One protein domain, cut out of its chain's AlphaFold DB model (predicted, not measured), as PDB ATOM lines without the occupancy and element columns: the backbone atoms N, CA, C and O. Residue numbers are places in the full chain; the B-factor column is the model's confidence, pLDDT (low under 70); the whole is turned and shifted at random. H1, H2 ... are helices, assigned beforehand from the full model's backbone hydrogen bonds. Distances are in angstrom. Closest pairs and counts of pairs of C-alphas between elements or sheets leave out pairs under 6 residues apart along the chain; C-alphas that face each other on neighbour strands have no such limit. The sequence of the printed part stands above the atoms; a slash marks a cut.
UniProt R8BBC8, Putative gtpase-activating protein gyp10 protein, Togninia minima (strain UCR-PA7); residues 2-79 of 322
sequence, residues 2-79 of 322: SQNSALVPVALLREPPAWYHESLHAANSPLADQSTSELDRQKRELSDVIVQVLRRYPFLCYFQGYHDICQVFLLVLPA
ATOM      1  N   SER A   2     347.667 338.011 397.447       27.14
ATOM      2  CA  SER A   2     347.317 338.421 398.815       27.14
ATOM      3  C   SER A   2     347.801 339.858 399.062       27.14
ATOM      4  O   SER A   2     349.000 340.090 399.150       27.14
ATOM      5  N   GLN A   3     346.877 340.821 399.122       40.69
ATOM      6  CA  GLN A   3     347.137 342.267 399.263       40.69
ATOM      7  C   GLN A   3     347.396 342.714 400.719       40.69
ATOM      8  O   GLN A   3     347.315 343.895 401.037       40.69
ATOM      9  N   ASN A   4     347.736 341.784 401.618       32.34
ATOM     10  CA  ASN A   4     348.031 342.091 403.025       32.34
ATOM     11  C   ASN A   4     349.463 342.613 403.269       32.34
ATOM     12  O   ASN A   4     349.834 342.838 404.416       32.34
ATOM     13  N   SER A   5     350.268 342.806 402.221       33.25
ATOM     14  CA  SER A   5     351.705 343.109 402.339       33.25
ATOM     15  C   SER A   5     352.060 344.606 402.356       33.25
ATOM     16  O   SER A   5     353.237 344.934 402.432       33.25
ATOM     17  N   ALA A   6     351.087 345.520 402.260       41.28
ATOM     18  CA  ALA A   6     351.351 346.956 402.055       41.28
ATOM     19  C   ALA A   6     351.505 347.789 403.345       41.28
ATOM     20  O   ALA A   6     351.745 348.995 403.274       41.28
ATOM     21  N   LEU A   7     351.336 347.173 404.518       45.97
ATOM     22  CA  LEU A   7     351.364 347.871 405.802       45.97
ATOM     23  C   LEU A   7     352.523 347.361 406.645       45.97
ATOM     24  O   LEU A   7     352.638 346.164 406.902       45.97
ATOM     25  N   VAL A   8     353.372 348.289 407.085       46.66
ATOM     26  CA  VAL A   8     354.513 347.986 407.952       46.66
ATOM     27  C   VAL A   8     354.130 348.362 409.386       46.66
ATOM     28  O   VAL A   8     353.944 349.546 409.679       46.66
ATOM     29  N   PRO A   9     353.981 347.384 410.302       42.09
ATOM     30  CA  PRO A   9     353.807 347.655 411.722       42.09
ATOM     31  C   PRO A   9     354.933 348.543 412.261       42.09
ATOM     32  O   PRO A   9     356.103 348.294 411.988       42.09
ATOM     33  N   VAL A  10     354.601 349.525 413.105       40.72
ATOM     34  CA  VAL A  10     355.579 350.456 413.711       40.72
ATOM     35  C   VAL A  10     356.711 349.723 414.447       40.72
ATOM     36  O   VAL A  10     357.846 350.189 414.459       40.72
ATOM     37  N   ALA A  11     356.438 348.535 415.000       36.97
ATOM     38  CA  ALA A  11     357.433 347.682 415.656       36.97
ATOM     39  C   ALA A  11     358.552 347.172 414.719       36.97
ATOM     40  O   ALA A  11     359.610 346.777 415.207       36.97
ATOM     41  N   LEU A  12     358.335 347.194 413.399       41.09
ATOM     42  CA  LEU A  12     359.300 346.793 412.371       41.09
ATOM     43  C   LEU A  12     360.094 347.976 411.784       41.09
ATOM     44  O   LEU A  12     361.056 347.744 411.062       41.09
ATOM     45  N   LEU A  13     359.783 349.227 412.149       43.53
ATOM     46  CA  LEU A  13     360.567 350.421 411.784       43.53
ATOM     47  C   LEU A  13     361.816 350.582 412.681       43.53
ATOM     48  O   LEU A  13     362.050 351.645 413.264       43.53
ATOM     49  N   ARG A  14     362.583 349.499 412.873       40.53
ATOM     50  CA  ARG A  14     363.910 349.548 413.522       40.53
ATOM     51  C   ARG A  14     365.009 349.957 412.541       40.53
ATOM     52  O   ARG A  14     365.956 350.612 412.956       40.53
ATOM     53  N   GLU A  15     364.829 349.615 411.272       42.66
ATOM     54  CA  GLU A  15     365.672 349.998 410.140       42.66
ATOM     55  C   GLU A  15     364.892 351.009 409.276       42.66
ATOM     56  O   GLU A  15     363.658 350.914 409.193       42.66
ATOM     57  N   PRO A  16     365.562 351.992 408.652       44.81
ATOM     58  CA  PRO A  16     364.915 352.859 407.677       44.81
ATOM     59  C   PRO A  16     364.367 352.028 406.491       44.81
ATOM     60  O   PRO A  16     364.900 350.961 406.185       44.81
ATOM     61  N   PRO A  17     363.267 352.445 405.831       50.94
ATOM     62  CA  PRO A  17     362.603 351.613 404.822       50.94
ATOM     63  C   PRO A  17     363.507 351.335 403.609       50.94
ATOM     64  O   PRO A  17     364.409 352.113 403.331       50.94
ATOM     65  N   ALA A  18     363.231 350.279 402.834       43.38
ATOM     66  CA  ALA A  18     364.092 349.814 401.731       43.38
ATOM     67  C   ALA A  18     364.560 350.911 400.740       43.38
ATOM     68  O   ALA A  18     365.709 350.886 400.305       43.38
ATOM     69  N   TRP A  19     363.728 351.925 400.463       50.62
ATOM     70  CA  TRP A  19     364.075 353.069 399.601       50.62
ATOM     71  C   TRP A  19     365.229 353.942 400.143       50.62
ATOM     72  O   TRP A  19     365.890 354.661 399.388       50.62
ATOM     73  N   TYR A  20     365.498 353.883 401.451       44.19
ATOM     74  CA  TYR A  20     366.590 354.597 402.115       44.19
ATOM     75  C   TYR A  20     367.961 354.012 401.752       44.19
ATOM     76  O   TYR A  20     368.901 354.758 401.491       44.19
ATOM     77  N   HIS A  21     368.073 352.683 401.680       43.97
ATOM     78  CA  HIS A  21     369.337 352.007 401.367       43.97
ATOM     79  C   HIS A  21     369.700 352.102 399.880       43.97
ATOM     80  O   HIS A  21     370.864 352.298 399.540       43.97
ATOM     81  N   GLU A  22     368.703 352.052 398.996       47.34
ATOM     82  CA  GLU A  22     368.874 352.172 397.539       47.34
ATOM     83  C   GLU A  22     369.440 353.547 397.127       47.34
ATOM     84  O   GLU A  22     370.155 353.681 396.137       47.34
ATOM     85  N   SER A  23     369.205 354.565 397.960       41.53
ATOM     86  CA  SER A  23     369.696 355.932 397.774       41.53
ATOM     87  C   SER A  23     371.180 356.128 398.114       41.53
ATOM     88  O   SER A  23     371.837 356.958 397.491       41.53
ATOM     89  N   LEU A  24     371.718 355.383 399.088       43.00
ATOM     90  CA  LEU A  24     373.099 355.550 399.572       43.00
ATOM     91  C   LEU A  24     374.142 355.044 398.566       43.00
ATOM     92  O   LEU A  24     375.271 355.529 398.539       43.00
ATOM     93  N   HIS A  25     373.769 354.092 397.709       43.66
ATOM     94  CA  HIS A  25     374.670 353.519 396.708       43.66
ATOM     95  C   HIS A  25     374.927 354.438 395.500       43.66
ATOM     96  O   HIS A  25     375.915 354.243 394.796       43.66
ATOM     97  N   ALA A  26     374.093 355.459 395.272       45.09
ATOM     98  CA  ALA A  26     374.208 356.369 394.127       45.09
ATOM     99  C   ALA A  26     375.151 357.577 394.355       45.09
ATOM    100  O   ALA A  26     375.353 358.372 393.441       45.09
ATOM    101  N   ALA A  27     375.727 357.736 395.555       41.62
ATOM    102  CA  ALA A  27     376.303 359.000 396.037       41.62
ATOM    103  C   ALA A  27     377.808 359.250 395.754       41.62
ATOM    104  O   ALA A  27     378.330 360.286 396.154       41.62
ATOM    105  N   ASN A  28     378.535 358.371 395.057       43.38
ATOM    106  CA  ASN A  28     379.987 358.546 394.859       43.38
ATOM    107  C   ASN A  28     380.337 359.402 393.614       43.38
ATOM    108  O   ASN A  28     380.791 358.860 392.607       43.38
ATOM    109  N   SER A  29     380.156 360.737 393.665       44.19
ATOM    110  CA  SER A  29     380.768 361.683 392.698       44.19
ATOM    111  C   SER A  29     380.896 363.137 393.231       44.19
ATOM    112  O   SER A  29     379.918 363.662 393.762       44.19
ATOM    113  N   PRO A  30     382.029 363.858 393.037       45.72
ATOM    114  CA  PRO A  30     382.328 365.113 393.761       45.72
ATOM    115  C   PRO A  30     381.557 366.374 393.319       45.72
ATOM    116  O   PRO A  30     381.447 367.323 394.086       45.72
ATOM    117  N   LEU A  31     381.021 366.424 392.092       47.56
ATOM    118  CA  LEU A  31     380.156 367.533 391.627       47.56
ATOM    119  C   LEU A  31     378.667 367.267 391.909       47.56
ATOM    120  O   LEU A  31     377.859 368.192 391.894       47.56
ATOM    121  N   ALA A  32     378.316 366.013 392.208       52.03
ATOM    122  CA  ALA A  32     377.007 365.643 392.734       52.03
ATOM    123  C   ALA A  32     376.891 365.962 394.238       52.03
ATOM    124  O   ALA A  32     375.777 366.160 394.714       52.03
ATOM    125  N   ASP A  33     378.025 366.104 394.936       51.72
ATOM    126  CA  ASP A  33     378.187 366.034 396.397       51.72
ATOM    127  C   ASP A  33     377.389 367.084 397.204       51.72
ATOM    128  O   ASP A  33     376.865 366.810 398.284       51.72
ATOM    129  N   GLN A  34     377.210 368.301 396.674       49.09
ATOM    130  CA  GLN A  34     376.383 369.331 397.329       49.09
ATOM    131  C   GLN A  34     374.882 369.093 397.132       49.09
ATOM    132  O   GLN A  34     374.094 369.291 398.055       49.09
ATOM    133  N   SER A  35     374.477 368.635 395.944       61.69
ATOM    134  CA  SER A  35     373.075 368.287 395.691       61.69
ATOM    135  C   SER A  35     372.692 366.994 396.409       61.69
ATOM    136  O   SER A  35     371.607 366.911 396.971       61.69
ATOM    137  N   THR A  36     373.596 366.012 396.470       68.75
ATOM    138  CA  THR A  36     373.384 364.741 397.168       68.75
ATOM    139  C   THR A  36     373.393 364.941 398.674       68.75
ATOM    140  O   THR A  36     372.505 364.414 399.328       68.75
ATOM    141  N   SER A  37     374.289 365.759 399.238       78.00
ATOM    142  CA  SER A  37     374.278 366.040 400.683       78.00
ATOM    143  C   SER A  37     373.016 366.775 401.141       78.00
ATOM    144  O   SER A  37     372.477 366.456 402.206       78.00
ATOM    145  N   GLU A  38     372.502 367.704 400.331       78.44
ATOM    146  CA  GLU A  38     371.226 368.380 400.579       78.44
ATOM    147  C   GLU A  38     370.035 367.421 400.425       78.44
ATOM    148  O   GLU A  38     369.168 367.370 401.299       78.44
ATOM    149  N   LEU A  39     370.017 366.592 399.376       81.81
ATOM    150  CA  LEU A  39     369.004 365.547 399.200       81.81
ATOM    151  C   LEU A  39     369.025 364.537 400.352       81.81
ATOM    152  O   LEU A  39     367.975 364.151 400.863       81.81
ATOM    153  N   ASP A  40     370.204 364.135 400.811       86.56
ATOM    154  CA  ASP A  40     370.371 363.215 401.930       86.56
ATOM    155  C   ASP A  40     369.929 363.852 403.246       86.56
ATOM    156  O   ASP A  40     369.327 363.185 404.091       86.56
ATOM    157  N   ARG A  41     370.176 365.156 403.428       88.62
ATOM    158  CA  ARG A  41     369.643 365.915 404.564       88.62
ATOM    159  C   ARG A  41     368.117 365.921 404.536       88.62
ATOM    160  O   ARG A  41     367.510 365.592 405.550       88.62
ATOM    161  N   GLN A  42     367.500 366.214 403.393       86.75
ATOM    162  CA  GLN A  42     366.041 366.207 403.249       86.75
ATOM    163  C   GLN A  42     365.441 364.817 403.484       86.75
ATOM    164  O   GLN A  42     364.432 364.698 404.176       86.75
ATOM    165  N   LYS A  43     366.080 363.751 402.985       88.00
ATOM    166  CA  LYS A  43     365.666 362.362 403.243       88.00
ATOM    167  C   LYS A  43     365.735 362.008 404.727       88.00
ATOM    168  O   LYS A  43     364.807 361.382 405.244       88.00
ATOM    169  N   ARG A  44     366.803 362.422 405.422       92.75
ATOM    170  CA  ARG A  44     366.930 362.250 406.878       92.75
ATOM    171  C   ARG A  44     365.834 363.006 407.620       92.75
ATOM    172  O   ARG A  44     365.124 362.393 408.408       92.75
ATOM    173  N   GLU A  45     365.617 364.280 407.301       93.12
ATOM    174  CA  GLU A  45     364.557 365.080 407.928       93.12
ATOM    175  C   GLU A  45     363.158 364.500 407.682       93.12
ATOM    176  O   GLU A  45     362.331 364.469 408.594       93.12
ATOM    177  N   LEU A  46     362.889 364.006 406.471       93.75
ATOM    178  CA  LEU A  46     361.634 363.338 406.137       93.75
ATOM    179  C   LEU A  46     361.430 362.081 406.990       93.75
ATOM    180  O   LEU A  46     360.363 361.892 407.579       93.75
ATOM    181  N   SER A  47     362.464 361.241 407.071       94.69
ATOM    182  CA  SER A  47     362.461 360.041 407.905       94.69
ATOM    183  C   SER A  47     362.228 360.392 409.375       94.69
ATOM    184  O   SER A  47     361.373 359.783 410.019       94.69
ATOM    185  N   ASP A  48     362.913 361.411 409.892       95.50
ATOM    186  CA  ASP A  48     362.779 361.859 411.277       95.50
ATOM    187  C   ASP A  48     361.354 362.322 411.587       95.50
ATOM    188  O   ASP A  48     360.783 361.902 412.595       95.50
ATOM    189  N   VAL A  49     360.729 363.106 410.699       96.12
ATOM    190  CA  VAL A  49     359.327 363.533 410.850       96.12
ATOM    191  C   VAL A  49     358.386 362.325 410.878       96.12
ATOM    192  O   VAL A  49     357.546 362.218 411.776       96.12
ATOM    193  N   ILE A  50     358.529 361.389 409.936       96.12
ATOM    194  CA  ILE A  50     357.683 360.187 409.859       96.12
ATOM    195  C   ILE A  50     357.834 359.341 411.126       96.12
ATOM    196  O   ILE A  50     356.839 358.980 411.763       96.12
ATOM    197  N   VAL A  51     359.074 359.046 411.523       96.31
ATOM    198  CA  VAL A  51     359.383 358.227 412.700       96.31
ATOM    199  C   VAL A  51     358.905 358.911 413.978       96.31
ATOM    200  O   VAL A  51     358.315 358.248 414.833       96.31
ATOM    201  N   GLN A  52     359.096 360.224 414.113       96.81
ATOM    202  CA  GLN A  52     358.617 360.992 415.260       96.81
ATOM    203  C   GLN A  52     357.094 360.880 415.405       96.81
ATOM    204  O   GLN A  52     356.603 360.596 416.502       96.81
ATOM    205  N   VAL A  53     356.346 361.044 414.309       97.56
ATOM    206  CA  VAL A  53     354.881 360.928 414.307       97.56
ATOM    207  C   VAL A  53     354.443 359.511 414.682       97.56
ATOM    208  O   VAL A  53     353.635 359.347 415.598       97.56
ATOM    209  N   LEU A  54     354.997 358.481 414.039       96.62
ATOM    210  CA  LEU A  54     354.586 357.090 414.264       96.62
ATOM    211  C   LEU A  54     354.985 356.562 415.650       96.62
ATOM    212  O   LEU A  54     354.232 355.802 416.254       96.62
ATOM    213  N   ARG A  55     356.123 357.001 416.207       95.81
ATOM    214  CA  ARG A  55     356.512 356.672 417.590       95.81
ATOM    215  C   ARG A  55     355.623 357.367 418.616       95.81
ATOM    216  O   ARG A  55     355.264 356.762 419.623       95.81
ATOM    217  N   ARG A  56     355.250 358.628 418.372       96.69
ATOM    218  CA  ARG A  56     354.356 359.388 419.259       96.69
ATOM    219  C   ARG A  56     352.922 358.850 419.227       96.69
ATOM    220  O   ARG A  56     352.241 358.879 420.253       96.69
ATOM    221  N   TYR A  57     352.479 358.348 418.075       97.25
ATOM    222  CA  TYR A  57     351.115 357.880 417.827       97.25
ATOM    223  C   TYR A  57     351.105 356.455 417.237       97.25
ATOM    224  O   TYR A  57     350.707 356.264 416.088       97.25
ATOM    225  N   PRO A  58     351.460 355.426 418.033       95.94
ATOM    226  CA  PRO A  58     351.689 354.056 417.548       95.94
ATOM    227  C   PRO A  58     350.427 353.320 417.076       95.94
ATOM    228  O   PRO A  58     350.510 352.182 416.624       95.94
ATOM    229  N   PHE A  59     349.250 353.938 417.205       95.62
ATOM    230  CA  PHE A  59     348.018 353.391 416.643       95.62
ATOM    231  C   PHE A  59     347.955 353.566 415.121       95.62
ATOM    232  O   PHE A  59     347.254 352.808 414.469       95.62
ATOM    233  N   LEU A  60     348.686 354.526 414.551       96.38
ATOM    234  CA  LEU A  60     348.732 354.757 413.110       96.38
ATOM    235  C   LEU A  60     349.657 353.732 412.438       96.38
ATOM    236  O   LEU A  60     350.790 353.534 412.874       96.38
ATOM    237  N   CYS A  61     349.194 353.089 411.366       94.38
ATOM    238  CA  CYS A  61     350.008 352.185 410.552       94.38
ATOM    239  C   CYS A  61     350.593 352.928 409.345       94.38
ATOM    240  O   CYS A  61     349.892 353.678 408.668       94.38
ATOM    241  N   TYR A  62     351.880 352.711 409.063       93.19
ATOM    242  CA  TYR A  62     352.509 353.237 407.853       93.19
ATOM    243  C   TYR A  62     351.954 352.527 406.615       93.19
ATOM    244  O   TYR A  62     351.867 351.297 406.602       93.19
ATOM    245  N   PHE A  63     351.663 353.299 405.569       88.81
ATOM    246  CA  PHE A  63     351.349 352.800 404.233       88.81
ATOM    247  C   PHE A  63     352.349 353.356 403.213       88.81
ATOM    248  O   PHE A  63     352.892 354.454 403.373       88.81
ATOM    249  N   GLN A  64     352.597 352.594 402.151       83.75
ATOM    250  CA  GLN A  64     353.443 353.031 401.041       83.75
ATOM    251  C   GLN A  64     352.803 354.233 400.323       83.75
ATOM    252  O   GLN A  64     351.670 354.134 399.863       83.75
ATOM    253  N   GLY A  65     353.522 355.358 400.261       86.88
ATOM    254  CA  GLY A  65     353.031 356.650 399.751       86.88
ATOM    255  C   GLY A  65     352.800 357.715 400.836       86.88
ATOM    256  O   GLY A  65     352.643 358.896 400.542       86.88
ATOM    257  N   TYR A  66     352.853 357.344 402.124       92.38
ATOM    258  CA  TYR A  66     352.768 358.319 403.222       92.38
ATOM    259  C   TYR A  66     353.922 359.339 403.211       92.38
ATOM    260  O   TYR A  66     353.760 360.478 403.656       92.38
ATOM    261  N   HIS A  67     355.088 358.940 402.697       91.44
ATOM    262  CA  HIS A  67     356.253 359.813 402.594       91.44
ATOM    263  C   HIS A  67     356.051 360.947 401.584       91.44
ATOM    264  O   HIS A  67     356.491 362.052 401.877       91.44
ATOM    265  N   ASP A  68     355.317 360.723 400.488       90.19
ATOM    266  CA  ASP A  68     355.017 361.766 399.496       90.19
ATOM    267  C   ASP A  68     354.214 362.908 400.135       90.19
ATOM    268  O   ASP A  68     354.537 364.084 399.986       90.19
ATOM    269  N   ILE A  69     353.223 362.562 400.967       92.75
ATOM    270  CA  ILE A  69     352.443 363.538 401.743       92.75
ATOM    271  C   ILE A  69     353.337 364.281 402.741       92.75
ATOM    272  O   ILE A  69     353.290 365.510 402.837       92.75
ATOM    273  N   CYS A  70     354.152 363.547 403.505       94.75
ATOM    274  CA  CYS A  70     355.055 364.143 404.492       94.75
ATOM    275  C   CYS A  70     356.086 365.072 403.838       94.75
ATOM    276  O   CYS A  70     356.467 366.076 404.442       94.75
ATOM    277  N   GLN A  71     356.511 364.771 402.610       92.56
ATOM    278  CA  GLN A  71     357.470 365.577 401.871       92.56
ATOM    279  C   GLN A  71     356.896 366.939 401.488       92.56
ATOM    280  O   GLN A  71     357.588 367.942 401.654       92.56
ATOM    281  N   VAL A  72     355.621 367.024 401.094       92.75
ATOM    282  CA  VAL A  72     354.968 368.327 400.867       92.75
ATOM    283  C   VAL A  72     355.031 369.180 402.138       92.75
ATOM    284  O   VAL A  72     355.458 370.330 402.092       92.75
ATOM    285  N   PHE A  73     354.710 368.598 403.299       94.38
ATOM    286  CA  PHE A  73     354.774 369.288 404.595       94.38
ATOM    287  C   PHE A  73     356.204 369.704 404.970       94.38
ATOM    288  O   PHE A  73     356.400 370.792 405.508       94.38
ATOM    289  N   LEU A  74     357.205 368.868 404.681       93.31
ATOM    290  CA  LEU A  74     358.621 369.175 404.901       93.31
ATOM    291  C   LEU A  74     359.066 370.408 404.100       93.31
ATOM    292  O   LEU A  74     359.783 371.256 404.639       93.31
ATOM    293  N   LEU A  75     358.632 370.492 402.838       91.31
ATOM    294  CA  LEU A  75     359.025 371.533 401.890       91.31
ATOM    295  C   LEU A  75     358.314 372.870 402.131       91.31
ATOM    296  O   LEU A  75     358.912 373.915 401.886       91.31
ATOM    297  N   VAL A  76     357.068 372.859 402.621       94.12
ATOM    298  CA  VAL A  76     356.272 374.092 402.796       94.12
ATOM    299  C   VAL A  76     356.256 374.630 404.227       94.12
ATOM    300  O   VAL A  76     356.038 375.825 404.422       94.12
ATOM    301  N   LEU A  77     356.472 373.789 405.246       94.56
ATOM    302  CA  LEU A  77     356.361 374.201 406.648       94.56
ATOM    303  C   LEU A  77     357.724 374.414 407.321       94.56
ATOM    304  O   LEU A  77     358.659 373.627 407.122       94.56
ATOM    305  N   PRO A  78     357.819 375.398 408.238       95.12
ATOM    306  CA  PRO A  78     358.981 375.539 409.101       95.12
ATOM    307  C   PRO A  78     359.095 374.343 410.056       95.12
ATOM    308  O   PRO A  78     358.090 373.786 410.507       95.12
ATOM    309  N   ALA A  79     360.332 373.979 410.408       93.38
ATOM    310  CA  ALA A  79     360.650 372.765 411.165       93.38
ATOM    311  C   ALA A  79     359.777 372.504 412.416       93.38
ATOM    312  O   ALA A  79     359.295 371.377 412.553       93.38
TER     313      ALA A  79
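Overview. This is residues 2 to 79 of the 322 residues of the protein "Putative gtpase-activating protein gyp10 protein" of Togninia minima (strain UCR-PA7) (UniProt R8BBC8). One long helix, H2, makes the longest axis; the shorter H3 crosses it steeply and packs on its residues 45 to 50, while the short H1 runs back alongside H2 across a gap. Residues 29 to 34, of which 33 and 34 belong to H2, stick out where the chain turns from H1 into H2, and the long first stretch, residues 2 to 17, is tied by a short antiparallel pairing of residues 7 to 8 with residues 62 to 63 to the link between H2 and H3. The printed part has 78 residues, with three named helices in the order H1, H2, H3 and no named strand; its class is all helix. It is only just loose, close to compact, with a radius of gyration of the C-alphas of 14.2 A and spans of 42 by 33 by 20 A.

Arrangement. H1, residues 18 to 24, and H2, residues 33 to 56, are close but not clearly touching: their closest C-alphas, of Tyr 20 and Lys 43, are 7.9 A apart. They run opposite ways at a shallow tilt of 26 degrees. H2 touches H3, residues 66 to 76, with residues 45 to 50 alone; the closest C-alphas, of Leu 46 and Gln 71, are 6.4 A apart. These two run opposite ways at a steep tilt of 65 degrees. H1 and H3 are apart. In H2 and H3 every O i to N i+4 pair is within hydrogen-bond range; in H1 1 of 3 is, beside 2 of 4 O i to N i+3 pairs.

Along the chain. H1 begins at C-alpha 18, (364.092, 349.814, 401.731). H2 measures 33.7 A from C-alpha 33, (378.187, 366.034, 396.397), to C-alpha 56. H3 measures 16.2 A and ends at C-alpha 76, (356.272, 374.092, 402.796).

Size, cuts and confidence. The C-alphas farthest apart, of Ser 2 and Leu 31, are 44.5 A apart. The printed part has no cut, and both links are short. Mean pLDDT of the printed part is 70.8; residues 2 to 36 are under 70.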